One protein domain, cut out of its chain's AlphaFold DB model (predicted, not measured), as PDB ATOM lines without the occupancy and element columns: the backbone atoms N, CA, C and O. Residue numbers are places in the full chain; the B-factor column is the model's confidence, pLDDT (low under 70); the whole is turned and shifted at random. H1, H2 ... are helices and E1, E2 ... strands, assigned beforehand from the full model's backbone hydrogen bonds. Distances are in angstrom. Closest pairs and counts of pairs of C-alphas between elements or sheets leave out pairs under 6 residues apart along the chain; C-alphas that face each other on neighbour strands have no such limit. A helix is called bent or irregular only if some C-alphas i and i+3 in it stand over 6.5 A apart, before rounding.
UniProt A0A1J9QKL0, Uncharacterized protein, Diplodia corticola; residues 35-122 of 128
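AT A GLANCE: This is residues 35 to 122 of the 128 residues of an uncharacterized protein of Diplodia corticola (UniProt A0A1J9QKL0). The longest helix, H3, is the spine of this elongated domain, with H2 and H4 packed on two sides of its later part and H5 crossing it near Phe 81. H1 covers part of H5 and has no contact with H3, while the short strand E1 leads into H3 at one end of the long axis. The printed part has 88 residues with five named helices and one named strand, in the order H1, H2, E1, H3, H4, H5; the class is mostly helix. The whole is compact, with a radius of gyration of the C-alphas of 12.5 A, and spans 36 by 21 by 21 A.

HOW THE PARTS SIT: H1, residues 35 to 42, touches H5, residues 108 to 119, opposite ways at a shallow tilt of 34 degrees, only just short of steep; their closest C-alphas, those of Ala 42 and Phe 111, are 5.1 A apart. H2, residues 50 to 65, is close to H1 but not clearly touching, with the C-alphas of Val 35 and Leu 53 closest at 7.9 A. E1, residues 71 to 73, pairs with no named strand and meets H3, residues 74 to 92, only through their link. H3 is the hub and touches three helices. With residues 84 to 92 alone it touches H2, opposite ways at a steep tilt of 43 degrees, and the closest C-alphas, those of Glu 52 and Ala 92, are 5.0 A apart. H3 and H4, residues 97 to 106, form a helical hairpin at a shallow tilt of 33 degrees, only just short of steep; H3 touches H4 with residues 82 to 90 alone, and the closest C-alphas, those of Leu 90 and Val 100, are 6.2 A apart. H3 touches H5, opposite ways at a steep tilt of 63 degrees, with the C-alphas of Phe 81 and Ala 112 closest at 5.0 A. H2 is apart from H4 and from H5. In H2, H3, H4 and H5 every O i to N i+4 pair is within hydrogen-bond range; in H1 it is 2 of 4.

IN THESE COORDINATES: H1 begins at C-alpha 35, (-15.600, 44.069, -44.555), and is only just irregular: C-alphas 39 and 42 are 6.9 A apart. From first to last C-alpha H2 measures 23.1 A, H3 26.4 A, H4 14.3 A and H5 16.6 A. H3 begins at C-alpha 74, (-21.220, 39.644, -23.950), and H5 ends at C-alpha 119, (-24.708, 42.306, -33.656).

THE WHOLE: The two C-alphas farthest apart, those of Asp 96 and Glu 122, are 37.3 A apart. The printed part has no cut and no long link. The mean pLDDT of the printed part is 91.9, and one residue, Gly 41, is under 70.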
ATOM      1  N   VAL A  35     -16.782  43.636 -43.796       89.69
ATOM      2  CA  VAL A  35     -15.600  44.069 -44.555       89.69
ATOM      3  C   VAL A  35     -14.931  45.263 -43.890       89.69
ATOM      4  O   VAL A  35     -13.708  45.308 -43.838       89.69
ATOM      5  N   HIS A  36     -15.695  46.208 -43.339       86.00
ATOM      6  CA  HIS A  36     -15.116  47.332 -42.609       86.00
ATOM      7  C   HIS A  36     -14.350  46.861 -41.365       86.00
ATOM      8  O   HIS A  36     -13.212  47.275 -41.144       86.00
ATOM      9  N   GLY A  37     -14.933  45.942 -40.589       83.81
ATOM     10  CA  GLY A  37     -14.270  45.322 -39.444       83.81
ATOM     11  C   GLY A  37     -12.991  44.579 -39.821       83.81
ATOM     12  O   GLY A  37     -11.976  44.685 -39.134       83.81
ATOM     13  N   TRP A  38     -13.026  43.879 -40.950       85.88
ATOM     14  CA  TRP A  38     -11.887  43.150 -41.492       85.88
ATOM     15  C   TRP A  38     -10.778  44.098 -41.980       85.88
ATOM     16  O   TRP A  38      -9.609  43.929 -41.629       85.88
ATOM     17  N   ALA A  39     -11.145  45.125 -42.754       79.81
ATOM     18  CA  ALA A  39     -10.236  46.078 -43.391       79.81
ATOM     19  C   ALA A  39      -9.580  47.054 -42.406       79.81
ATOM     20  O   ALA A  39      -8.445  47.468 -42.636       79.81
ATOM     21  N   ASN A  40     -10.233  47.368 -41.282       77.25
ATOM     22  CA  ASN A  40      -9.669  48.207 -40.215       77.25
ATOM     23  C   ASN A  40      -8.534  47.536 -39.422       77.25
ATOM     24  O   ASN A  40      -8.154  48.002 -38.350       77.25
ATOM     25  N   GLY A  41      -7.962  46.454 -39.947       62.06
ATOM     26  CA  GLY A  41      -6.737  45.875 -39.419       62.06
ATOM     27  C   GLY A  41      -6.965  44.842 -38.331       62.06
ATOM     28  O   GLY A  41      -5.991  44.439 -37.701       62.06
ATOM     29  N   ALA A  42      -8.202  44.362 -38.153       73.19
ATOM     30  CA  ALA A  42      -8.401  43.138 -37.397       73.19
ATOM     31  C   ALA A  42      -7.631  42.006 -38.090       73.19
ATOM     32  O   ALA A  42      -6.840  41.347 -37.445       73.19
ATOM     33  N   ILE A  43      -7.736  41.848 -39.415       76.88
ATOM     34  CA  ILE A  43      -6.998  40.815 -40.160       76.88
ATOM     35  C   ILE A  43      -6.175  41.477 -41.274       76.88
ATOM     36  O   ILE A  43      -6.762  42.049 -42.199       76.88
ATOM     37  N   PRO A  44      -4.827  41.427 -41.235       80.31
ATOM     38  CA  PRO A  44      -4.017  42.166 -42.200       80.31
ATOM     39  C   PRO A  44      -4.230  41.673 -43.639       80.31
ATOM     40  O   PRO A  44      -4.263  40.468 -43.888       80.31
ATOM     41  N   SER A  45      -4.306  42.611 -44.590       80.81
ATOM     42  CA  SER A  45      -4.577  42.363 -46.022       80.81
ATOM     43  C   SER A  45      -3.625  41.397 -46.715       80.81
ATOM     44  O   SER A  45      -4.014  40.744 -47.674       80.81
ATOM     45  N   ALA A  46      -2.400  41.254 -46.210       83.69
ATOM     46  CA  ALA A  46      -1.423  40.315 -46.751       83.69
ATOM     47  C   ALA A  46      -1.784  38.831 -46.529       83.69
ATOM     48  O   ALA A  46      -1.166  37.969 -47.145       83.69
ATOM     49  N   TYR A  47      -2.746  38.528 -45.650       78.62
ATOM     50  CA  TYR A  47      -3.102  37.159 -45.254       78.62
ATOM     51  C   TYR A  47      -4.435  36.673 -45.825       78.62
ATOM     52  O   TYR A  47      -4.941  35.654 -45.360       78.62
ATOM     53  N   TRP A  48      -5.037  37.393 -46.776       81.00
ATOM     54  CA  TRP A  48      -6.332  36.988 -47.311       81.00
ATOM     55  C   TRP A  48      -6.556  37.348 -48.774       81.00
ATOM     56  O   TRP A  48      -6.004  38.312 -49.301       81.00
ATOM     57  N   VAL A  49      -7.448  36.586 -49.408       87.38
ATOM     58  CA  VAL A  49      -8.042  36.914 -50.711       87.38
ATOM     59  C   VAL A  49      -9.560  37.107 -50.595       87.38
ATOM     60  O   VAL A  49     -10.180  36.555 -49.685       87.38
ATOM     61  N   PRO A  50     -10.211  37.859 -51.505       88.06
ATOM     62  CA  PRO A  50     -11.642  38.171 -51.392       88.06
ATOM     63  C   PRO A  50     -12.562  36.950 -51.227       88.06
ATOM     64  O   PRO A  50     -13.558  37.017 -50.512       88.06
ATOM     65  N   THR A  51     -12.220  35.815 -51.843       90.12
ATOM     66  CA  THR A  51     -12.999  34.573 -51.720       90.12
ATOM     67  C   THR A  51     -12.980  33.997 -50.305       90.12
ATOM     68  O   THR A  51     -13.967  33.413 -49.875       90.12
ATOM     69  N   GLU A  52     -11.888  34.170 -49.560       91.88
ATOM     70  CA  GLU A  52     -11.775  33.701 -48.173       91.88
ATOM     71  C   GLU A  52     -12.641  34.543 -47.234       91.88
ATOM     72  O   GLU A  52     -13.307  33.993 -46.358       91.88
ATOM     73  N   LEU A  53     -12.711  35.860 -47.464       91.06
ATOM     74  CA  LEU A  53     -13.617  36.742 -46.721       91.06
ATOM     75  C   LEU A  53     -15.068  36.324 -46.916       91.06
ATOM     76  O   LEU A  53     -15.813  36.261 -45.942       91.06
ATOM     77  N   GLN A  54     -15.451  36.020 -48.158       93.25
ATOM     78  CA  GLN A  54     -16.806  35.581 -48.477       93.25
ATOM     79  C   GLN A  54     -17.168  34.293 -47.722       93.25
ATOM     80  O   GLN A  54     -18.225  34.230 -47.100       93.25
ATOM     81  N   ILE A  55     -16.265  33.303 -47.698       94.69
ATOM     82  CA  ILE A  55     -16.458  32.046 -46.953       94.69
ATOM     83  C   ILE A  55     -16.708  32.321 -45.466       94.69
ATOM     84  O   ILE A  55     -17.629  31.753 -44.873       94.69
ATOM     85  N   VAL A  56     -15.899  33.189 -44.855       94.94
ATOM     86  CA  VAL A  56     -16.032  33.501 -43.428       94.94
ATOM     87  C   VAL A  56     -17.312  34.287 -43.148       94.94
ATOM     88  O   VAL A  56     -18.018  33.967 -42.195       94.94
ATOM     89  N   HIS A  57     -17.645  35.276 -43.977       95.44
ATOM     90  CA  HIS A  57     -18.877  36.044 -43.835       95.44
ATOM     91  C   HIS A  57     -20.115  35.147 -43.916       95.44
ATOM     92  O   HIS A  57     -20.918  35.127 -42.984       95.44
ATOM     93  N   ASP A  58     -20.248  34.364 -44.987       95.31
ATOM     94  CA  ASP A  58     -21.444  33.551 -45.227       95.31
ATOM     95  C   ASP A  58     -21.589  32.456 -44.169       95.31
ATOM     96  O   ASP A  58     -22.684  32.197 -43.663       95.31
ATOM     97  N   GLY A  59     -20.465  31.859 -43.762       96.62
ATOM     98  CA  GLY A  59     -20.440  30.886 -42.682       96.62
ATOM     99  C   GLY A  59     -20.840  31.479 -41.329       96.62
ATOM    100  O   GLY A  59     -21.554  30.825 -40.565       96.62
ATOM    101  N   LEU A  60     -20.410  32.706 -41.015       95.69
ATOM    102  CA  LEU A  60     -20.832  33.398 -39.796       95.69
ATOM    103  C   LEU A  60     -22.308  33.771 -39.852       95.69
ATOM    104  O   LEU A  60     -23.008  33.520 -38.874       95.69
ATOM    105  N   ALA A  61     -22.776  34.329 -40.971       94.00
ATOM    106  CA  ALA A  61     -24.166  34.721 -41.159       94.00
ATOM    107  C   ALA A  61     -25.102  33.534 -40.904       94.00
ATOM    108  O   ALA A  61     -25.976  33.631 -40.043       94.00
ATOM    109  N   LEU A  62     -24.827  32.384 -41.532       94.69
ATOM    110  CA  LEU A  62     -25.588  31.148 -41.341       94.69
ATOM    111  C   LEU A  62     -25.579  30.682 -39.877       94.69
ATOM    112  O   LEU A  62     -26.623  30.423 -39.288       94.69
ATOM    113  N   LYS A  63     -24.398  30.608 -39.248       95.38
ATOM    114  CA  LYS A  63     -24.268  30.168 -37.844       95.38
ATOM    115  C   LYS A  63     -24.943  31.130 -36.857       95.38
ATOM    116  O   LYS A  63     -25.275  30.734 -35.737       95.38
ATOM    117  N   LEU A  64     -25.090  32.401 -37.223       94.69
ATOM    118  CA  LEU A  64     -25.668  33.433 -36.370       94.69
ATOM    119  C   LEU A  64     -27.203  33.430 -36.399       94.69
ATOM    120  O   LEU A  64     -27.814  33.904 -35.438       94.69
ATOM    121  N   GLU A  65     -27.832  32.860 -37.430       92.50
ATOM    122  CA  GLU A  65     -29.293  32.698 -37.506       92.50
ATOM    123  C   GLU A  65     -29.843  31.958 -36.279       92.50
ATOM    124  O   GLU A  65     -30.796  32.418 -35.648       92.50
ATOM    125  N   ASP A  66     -29.146  30.910 -35.826       91.12
ATOM    126  CA  ASP A  66     -29.483  30.146 -34.616       91.12
ATOM    127  C   ASP A  66     -29.405  30.967 -33.324       91.12
ATOM    128  O   ASP A  66     -29.836  30.523 -32.253       91.12
ATOM    129  N   LYS A  67     -28.802  32.154 -33.375       91.00
ATOM    130  CA  LYS A  67     -28.683  33.073 -32.244       91.00
ATOM    131  C   LYS A  67     -29.610  34.272 -32.331       91.00
ATOM    132  O   LYS A  67     -29.560  35.104 -31.425       91.00
ATOM    133  N   ALA A  68     -30.463  34.340 -33.353       92.75
ATOM    134  CA  ALA A  68     -31.434  35.407 -33.503       92.75
ATOM    135  C   ALA A  68     -32.172  35.655 -32.187       92.75
ATOM    136  O   ALA A  68     -32.718  34.737 -31.572       92.75
ATOM    137  N   ASP A  69     -32.152  36.913 -31.748       93.44
ATOM    138  CA  ASP A  69     -32.961  37.419 -30.648       93.44
ATOM    139  C   ASP A  69     -32.653  36.850 -29.257       93.44
ATOM    140  O   ASP A  69     -33.308  37.225 -28.279       93.44
ATOM    141  N   LYS A  70     -31.621  36.011 -29.135       95.31
ATOM    142  CA  LYS A  70     -31.174  35.475 -27.850       95.31
ATOM    143  C   LYS A  70     -30.499  36.564 -27.024       95.31
ATOM    144  O   LYS A  70     -29.709  37.356 -27.539       95.31
ATOM    145  N   THR A  71     -30.778  36.556 -25.725       96.25
ATOM    146  CA  THR A  71     -30.025  37.328 -24.735       96.25
ATOM    147  C   THR A  71     -28.886  36.469 -24.211       96.25
ATOM    148  O   THR A  71     -29.111  35.359 -23.730       96.25
ATOM    149  N   VAL A  72     -27.660  36.971 -24.306       95.75
ATOM    150  CA  VAL A  72     -26.451  36.258 -23.884       95.75
ATOM    151  C   VAL A  72     -25.524  37.186 -23.116       95.75
ATOM    152  O   VAL A  72     -25.630  38.409 -23.203       95.75
ATOM    153  N   ARG A  73     -24.572  36.605 -22.387       95.56
ATOM    154  CA  ARG A  73     -23.450  37.362 -21.824       95.56
ATOM    155  C   ARG A  73     -22.537  37.823 -22.952       95.56
ATOM    156  O   ARG A  73     -22.204  37.026 -23.832       95.56
ATOM    157  N   VAL A  74     -22.082  39.072 -22.902       95.12
ATOM    158  CA  VAL A  74     -21.220  39.644 -23.950       95.12
ATOM    159  C   VAL A  74     -19.912  38.860 -24.099       95.12
ATOM    160  O   VAL A  74     -19.467  38.600 -25.211       95.12
ATOM    161  N   THR A  75     -19.333  38.381 -22.995       95.81
ATOM    162  CA  THR A  75     -18.109  37.567 -23.025       95.81
ATOM    163  C   THR A  75     -18.328  36.220 -23.711       95.81
ATOM    164  O   THR A  75     -17.473  35.781 -24.475       95.81
ATOM    165  N   SER A  76     -19.489  35.590 -23.495       96.31
ATOM    166  CA  SER A  76     -19.877  34.353 -24.181       96.31
ATOM    167  C   SER A  76     -20.129  34.575 -25.672       96.31
ATOM    168  O   SER A  76     -19.828  33.692 -26.470       96.31
ATOM    169  N   LEU A  77     -20.655  35.741 -26.060       96.88
ATOM    170  CA  LEU A  77     -20.832  36.096 -27.468       96.88
ATOM    171  C   LEU A  77     -19.486  36.248 -28.181       96.88
ATOM    172  O   LEU A  77     -19.304  35.669 -29.248       96.88
ATOM    173  N   VAL A  78     -18.538  36.973 -27.578       96.44
ATOM    174  CA  VAL A  78     -17.198  37.140 -28.159       96.44
ATOM    175  C   VAL A  78     -16.481  35.793 -28.266       96.44
ATOM    176  O   VAL A  78     -15.990  35.462 -29.339       96.44
ATOM    177  N   GLY A  79     -16.496  34.975 -27.207       96.88
ATOM    178  CA  GLY A  79     -15.886  33.640 -27.248       96.88
ATOM    179  C   GLY A  79     -16.506  32.739 -28.321       96.88
ATOM    180  O   GLY A  79     -15.794  32.041 -29.037       96.88
ATOM    181  N   TRP A  80     -17.827  32.815 -28.510       97.44
ATOM    182  CA  TRP A  80     -18.486  32.106 -29.605       97.44
ATOM    183  C   TRP A  80     -17.996  32.583 -30.978       97.44
ATOM    184  O   TRP A  80     -17.708  31.748 -31.834       97.44
ATOM    185  N   PHE A  81     -17.872  33.898 -31.194       97.06
ATOM    186  CA  PHE A  81     -17.330  34.428 -32.445       97.06
ATOM    187  C   PHE A  81     -15.894  33.962 -32.678       97.06
ATOM    188  O   PHE A  81     -15.596  33.530 -33.785       97.06
ATOM    189  N   GLU A  82     -15.026  33.981 -31.664       96.38
ATOM    190  CA  GLU A  82     -13.645  33.497 -31.793       96.38
ATOM    191  C   GLU A  82     -13.581  32.053 -32.294       96.38
ATOM    192  O   GLU A  82     -12.828  31.748 -33.220       96.38
ATOM    193  N   GLU A  83     -14.386  31.166 -31.705       96.94
ATOM    194  CA  GLU A  83     -14.458  29.769 -32.126       96.94
ATOM    195  C   GLU A  83     -14.954  29.641 -33.566       96.94
ATOM    196  O   GLU A  83     -14.337  28.945 -34.370       96.94
ATOM    197  N   ARG A  84     -16.056  30.322 -33.913       97.31
ATOM    198  CA  ARG A  84     -16.635  30.216 -35.257       97.31
ATOM    199  C   ARG A  84     -15.729  30.826 -36.323       97.31
ATOM    200  O   ARG A  84     -15.604  30.248 -37.394       97.31
ATOM    201  N   ILE A  85     -15.079  31.952 -36.031       95.69
ATOM    202  CA  ILE A  85     -14.089  32.568 -36.920       95.69
ATOM    203  C   ILE A  85     -12.933  31.593 -37.143       95.69
ATOM    204  O   ILE A  85     -12.588  31.338 -38.288       95.69
ATOM    205  N   ALA A  86     -12.374  30.990 -36.088       95.19
ATOM    206  CA  ALA A  86     -11.279  30.029 -36.231       95.19
ATOM    207  C   ALA A  86     -11.669  28.803 -37.080       95.19
ATOM    208  O   ALA A  86     -10.894  28.388 -37.940       95.19
ATOM    209  N   GLU A  87     -12.871  28.253 -36.883       96.75
ATOM    210  CA  GLU A  87     -13.404  27.164 -37.718       96.75
ATOM    211  C   GLU A  87     -13.511  27.570 -39.193       96.75
ATOM    212  O   GLU A  87     -13.135  26.810 -40.081       96.75
ATOM    213  N   LEU A  88     -14.028  28.768 -39.465       96.62
ATOM    214  CA  LEU A  88     -14.249  29.243 -40.829       96.62
ATOM    215  C   LEU A  88     -12.947  29.626 -41.531       96.62
ATOM    216  O   LEU A  88     -12.818  29.390 -42.728       96.62
ATOM    217  N   LEU A  89     -11.963  30.144 -40.795       94.62
ATOM    218  CA  LEU A  89     -10.612  30.364 -41.307       94.62
ATOM    219  C   LEU A  89      -9.937  29.048 -41.682       94.62
ATOM    220  O   LEU A  89      -9.278  28.984 -42.713       94.62
ATOM    221  N   LEU A  90     -10.143  27.984 -40.899       95.75
ATOM    222  CA  LEU A  90      -9.624  26.662 -41.245       95.75
ATOM    223  C   LEU A  90     -10.200  26.174 -42.581       95.75
ATOM    224  O   LEU A  90      -9.467  25.633 -43.402       95.75
ATOM    225  N   VAL A  91     -11.489  26.411 -42.833       96.25
ATOM    226  CA  VAL A  91     -12.112  26.104 -44.131       96.25
ATOM    227  C   VAL A  91     -11.551  27.000 -45.240       96.25
ATOM    228  O   VAL A  91     -11.145  26.495 -46.286       96.25
ATOM    229  N   ALA A  92     -11.497  28.314 -45.012       94.38
ATOM    230  CA  ALA A  92     -11.035  29.295 -45.992       94.38
ATOM    231  C   ALA A  92      -9.582  29.041 -46.429       94.38
ATOM    232  O   ALA A  92      -9.281  29.062 -47.621       94.38
ATOM    233  N   TRP A  93      -8.710  28.684 -45.485       94.25
ATOM    234  CA  TRP A  93      -7.302  28.353 -45.725       94.25
ATOM    235  C   TRP A  93      -7.049  26.859 -45.914       94.25
ATOM    236  O   TRP A  93      -5.933  26.381 -45.720       94.25
ATOM    237  N   ARG A  94      -8.076  26.105 -46.326       94.62
ATOM    238  CA  ARG A  94      -7.943  24.716 -46.796       94.62
ATOM    239  C   ARG A  94      -7.284  23.772 -45.781       94.62
ATOM    240  O   ARG A  94      -6.597  22.832 -46.168       94.62
ATOM    241  N   GLY A  95      -7.507  24.011 -44.494       95.06
ATOM    242  CA  GLY A  95      -6.986  23.187 -43.410       95.06
ATOM    243  C   GLY A  95      -5.623  23.613 -42.860       95.06
ATOM    244  O   GLY A  95      -5.044  22.844 -42.100       95.06
ATOM    245  N   ASP A  96      -5.096  24.797 -43.199       95.19
ATOM    246  CA  ASP A  96      -3.835  25.290 -42.619       95.19
ATOM    247  C   ASP A  96      -3.996  25.669 -41.134       95.19
ATOM    248  O   ASP A  96      -4.228  26.821 -40.757       95.19
ATOM    249  N   GLU A  97      -3.867  24.669 -40.262       96.06
ATOM    250  CA  GLU A  97      -3.958  24.838 -38.813       96.06
ATOM    251  C   GLU A  97      -2.891  25.795 -38.267       96.06
ATOM    252  O   GLU A  97      -3.163  26.533 -37.319       96.06
ATOM    253  N   GLY A  98      -1.693  25.829 -38.861       94.69
ATOM    254  CA  GLY A  98      -0.601  26.695 -38.414       94.69
ATOM    255  C   GLY A  98      -0.945  28.170 -38.597       94.69
ATOM    256  O   GLY A  98      -0.786  28.976 -37.672       94.69
ATOM    257  N   MET A  99      -1.496  28.512 -39.761       92.44
ATOM    258  CA  MET A  99      -1.989  29.853 -40.054       92.44
ATOM    259  C   MET A  99      -3.161  30.227 -39.134       92.44
ATOM    260  O   MET A  99      -3.175  31.333 -38.586       92.44
ATOM    261  N   VAL A 100      -4.090  29.298 -38.864       93.94
ATOM    262  CA  VAL A 100      -5.204  29.505 -37.913       93.94
ATOM    263  C   VAL A 100      -4.715  29.733 -36.486       93.94
ATOM    264  O   VAL A 100      -5.201  30.642 -35.816       93.94
ATOM    265  N   GLN A 101      -3.737  28.976 -35.992       94.19
ATOM    266  CA  GLN A 101      -3.190  29.221 -34.654       94.19
ATOM    267  C   GLN A 101      -2.474  30.575 -34.579       94.19
ATOM    268  O   GLN A 101      -2.666  31.327 -33.619       94.19
ATOM    269  N   GLY A 102      -1.716  30.935 -35.621       92.62
ATOM    270  CA  GLY A 102      -1.104  32.259 -35.745       92.62
ATOM    271  C   GLY A 102      -2.138  33.388 -35.736       92.62
ATOM    272  O   GLY A 102      -1.925  34.420 -35.098       92.62
ATOM    273  N   ALA A 103      -3.283  33.165 -36.379       91.25
ATOM    274  CA  ALA A 103      -4.414  34.077 -36.381       91.25
ATOM    275  C   ALA A 103      -5.060  34.232 -35.004       91.25
ATOM    276  O   ALA A 103      -5.270  35.354 -34.528       91.25
ATOM    277  N   ARG A 104      -5.339  33.109 -34.331       93.25
ATOM    278  CA  ARG A 104      -5.945  33.087 -32.991       93.25
ATOM    279  C   ARG A 104      -5.117  33.855 -31.974       93.25
ATOM    280  O   ARG A 104      -5.678  34.597 -31.174       93.25
ATOM    281  N   ALA A 105      -3.797  33.717 -32.044       91.25
ATOM    282  CA  ALA A 105      -2.877  34.383 -31.135       91.25
ATOM    283  C   ALA A 105      -2.770  35.901 -31.354       91.25
ATOM    284  O   ALA A 105      -2.319  36.607 -30.454       91.25
ATOM    285  N   ARG A 106      -3.120  36.406 -32.543       90.38
ATOM    286  CA  ARG A 106      -2.818  37.791 -32.932       90.38
ATOM    287  C   ARG A 106      -4.045  38.663 -33.117       90.38
ATOM    288  O   ARG A 106      -3.975  39.836 -32.783       90.38
ATOM    289  N   TRP A 107      -5.121  38.123 -33.679       90.31
ATOM    290  CA  TRP A 107      -6.174  38.977 -34.220       90.31
ATOM    291  C   TRP A 107      -7.600  38.435 -34.163       90.31
ATOM    292  O   TRP A 107      -8.541  39.226 -34.208       90.31
ATOM    293  N   VAL A 108      -7.809  37.118 -34.045       92.19
ATOM    294  CA  VAL A 108      -9.178  36.554 -34.035       92.19
ATOM    295  C   VAL A 108     -10.019  37.155 -32.913       92.19
ATOM    296  O   VAL A 108     -11.196  37.431 -33.123       92.19
ATOM    297  N   ARG A 109      -9.415  37.409 -31.747       93.25
ATOM    298  CA  ARG A 109     -10.095  38.051 -30.617       93.25
ATOM    299  C   ARG A 109     -10.616  39.441 -30.972       93.25
ATOM    300  O   ARG A 109     -11.775  39.743 -30.704       93.25
ATOM    301  N   ASP A 110      -9.774  40.273 -31.573       91.44
ATOM    302  CA  ASP A 110     -10.151  41.642 -31.922       91.44
ATOM    303  C   ASP A 110     -11.231  41.643 -33.008       91.44
ATOM    304  O   ASP A 110     -12.214  42.374 -32.897       91.44
ATOM    305  N   PHE A 111     -11.126  40.747 -33.996       92.88
ATOM    306  CA  PHE A 111     -12.172  40.588 -35.003       92.88
ATOM    307  C   PHE A 111     -13.495  40.076 -34.407       92.88
ATOM    308  O   PHE A 111     -14.567  40.581 -34.736       92.88
ATOM    309  N   ALA A 112     -13.434  39.126 -33.472       94.56
ATOM    310  CA  ALA A 112     -14.605  38.617 -32.765       94.56
ATOM    311  C   ALA A 112     -15.320  39.708 -31.959       94.56
ATOM    312  O   ALA A 112     -16.550  39.726 -31.904       94.56
ATOM    313  N   GLU A 113     -14.575  40.639 -31.359       93.81
ATOM    314  CA  GLU A 113     -15.155  41.796 -30.678       93.81
ATOM    315  C   GLU A 113     -15.842  42.760 -31.645       93.81
ATOM    316  O   GLU A 113     -16.911  43.271 -31.311       93.81
ATOM    317  N   VAL A 114     -15.299  42.964 -32.849       92.31
ATOM    318  CA  VAL A 114     -15.965  43.754 -33.898       92.31
ATOM    319  C   VAL A 114     -17.271  43.091 -34.334       92.31
ATOM    320  O   VAL A 114     -18.309  43.751 -34.384       92.31
ATOM    321  N   CYS A 115     -17.256  41.782 -34.579       94.62
ATOM    322  CA  CYS A 115     -18.463  41.039 -34.934       94.62
ATOM    323  C   CYS A 115     -19.503  41.058 -33.802       94.62
ATOM    324  O   CYS A 115     -20.690  41.258 -34.056       94.62
ATOM    325  N   ALA A 116     -19.073  40.904 -32.546       95.31
ATOM    326  CA  ALA A 116     -19.956  40.999 -31.385       95.31
ATOM    327  C   ALA A 116     -20.551  42.406 -31.232       95.31
ATOM    328  O   ALA A 116     -21.754  42.527 -31.016       95.31
ATOM    329  N   SER A 117     -19.729  43.446 -31.387       93.94
ATOM    330  CA  SER A 117     -20.125  44.862 -31.400       93.94
ATOM    331  C   SER A 117     -21.204  45.141 -32.449       93.94
ATOM    332  O   SER A 117     -22.224  45.760 -32.144       93.94
ATOM    333  N   ALA A 118     -21.031  44.606 -33.661       94.12
ATOM    334  CA  ALA A 118     -21.976  44.786 -34.757       94.12
ATOM    335  C   ALA A 118     -23.371  44.226 -34.443       94.12
ATOM    336  O   ALA A 118     -24.378  44.852 -34.763       94.12
ATOM    337  N   VAL A 119     -23.443  43.049 -33.816       95.31
ATOM    338  CA  VAL A 119     -24.708  42.306 -33.656       95.31
ATOM    339  C   VAL A 119     -25.354  42.489 -32.294       95.31
ATOM    340  O   VAL A 119     -26.518  42.125 -32.116       95.31
ATOM    341  N   ALA A 120     -24.609  42.985 -31.313       95.94
ATOM    342  CA  ALA A 120     -25.113  43.206 -29.974       95.94
ATOM    343  C   ALA A 120     -25.979  44.469 -29.926       95.94
ATOM    344  O   ALA A 120     -25.625  45.533 -30.434       95.94
ATOM    345  N   VAL A 121     -27.118  44.345 -29.258       95.19
ATOM    346  CA  VAL A 121     -27.992  45.459 -28.897       95.19
ATOM    347  C   VAL A 121     -28.383  45.356 -27.429       95.19
ATOM    348  O   VAL A 121     -28.256  44.297 -26.803       95.19
ATOM    349  N   GLU A 122     -28.863  46.458 -26.869       91.62
ATOM    350  CA  GLU A 122     -29.360  46.486 -25.493       91.62
ATOM    351  C   GLU A 122     -30.506  45.487 -25.268       91.62
ATOM    352  O   GLU A 122     -31.304  45.179 -26.160       91.62
TER     353      GLU A 122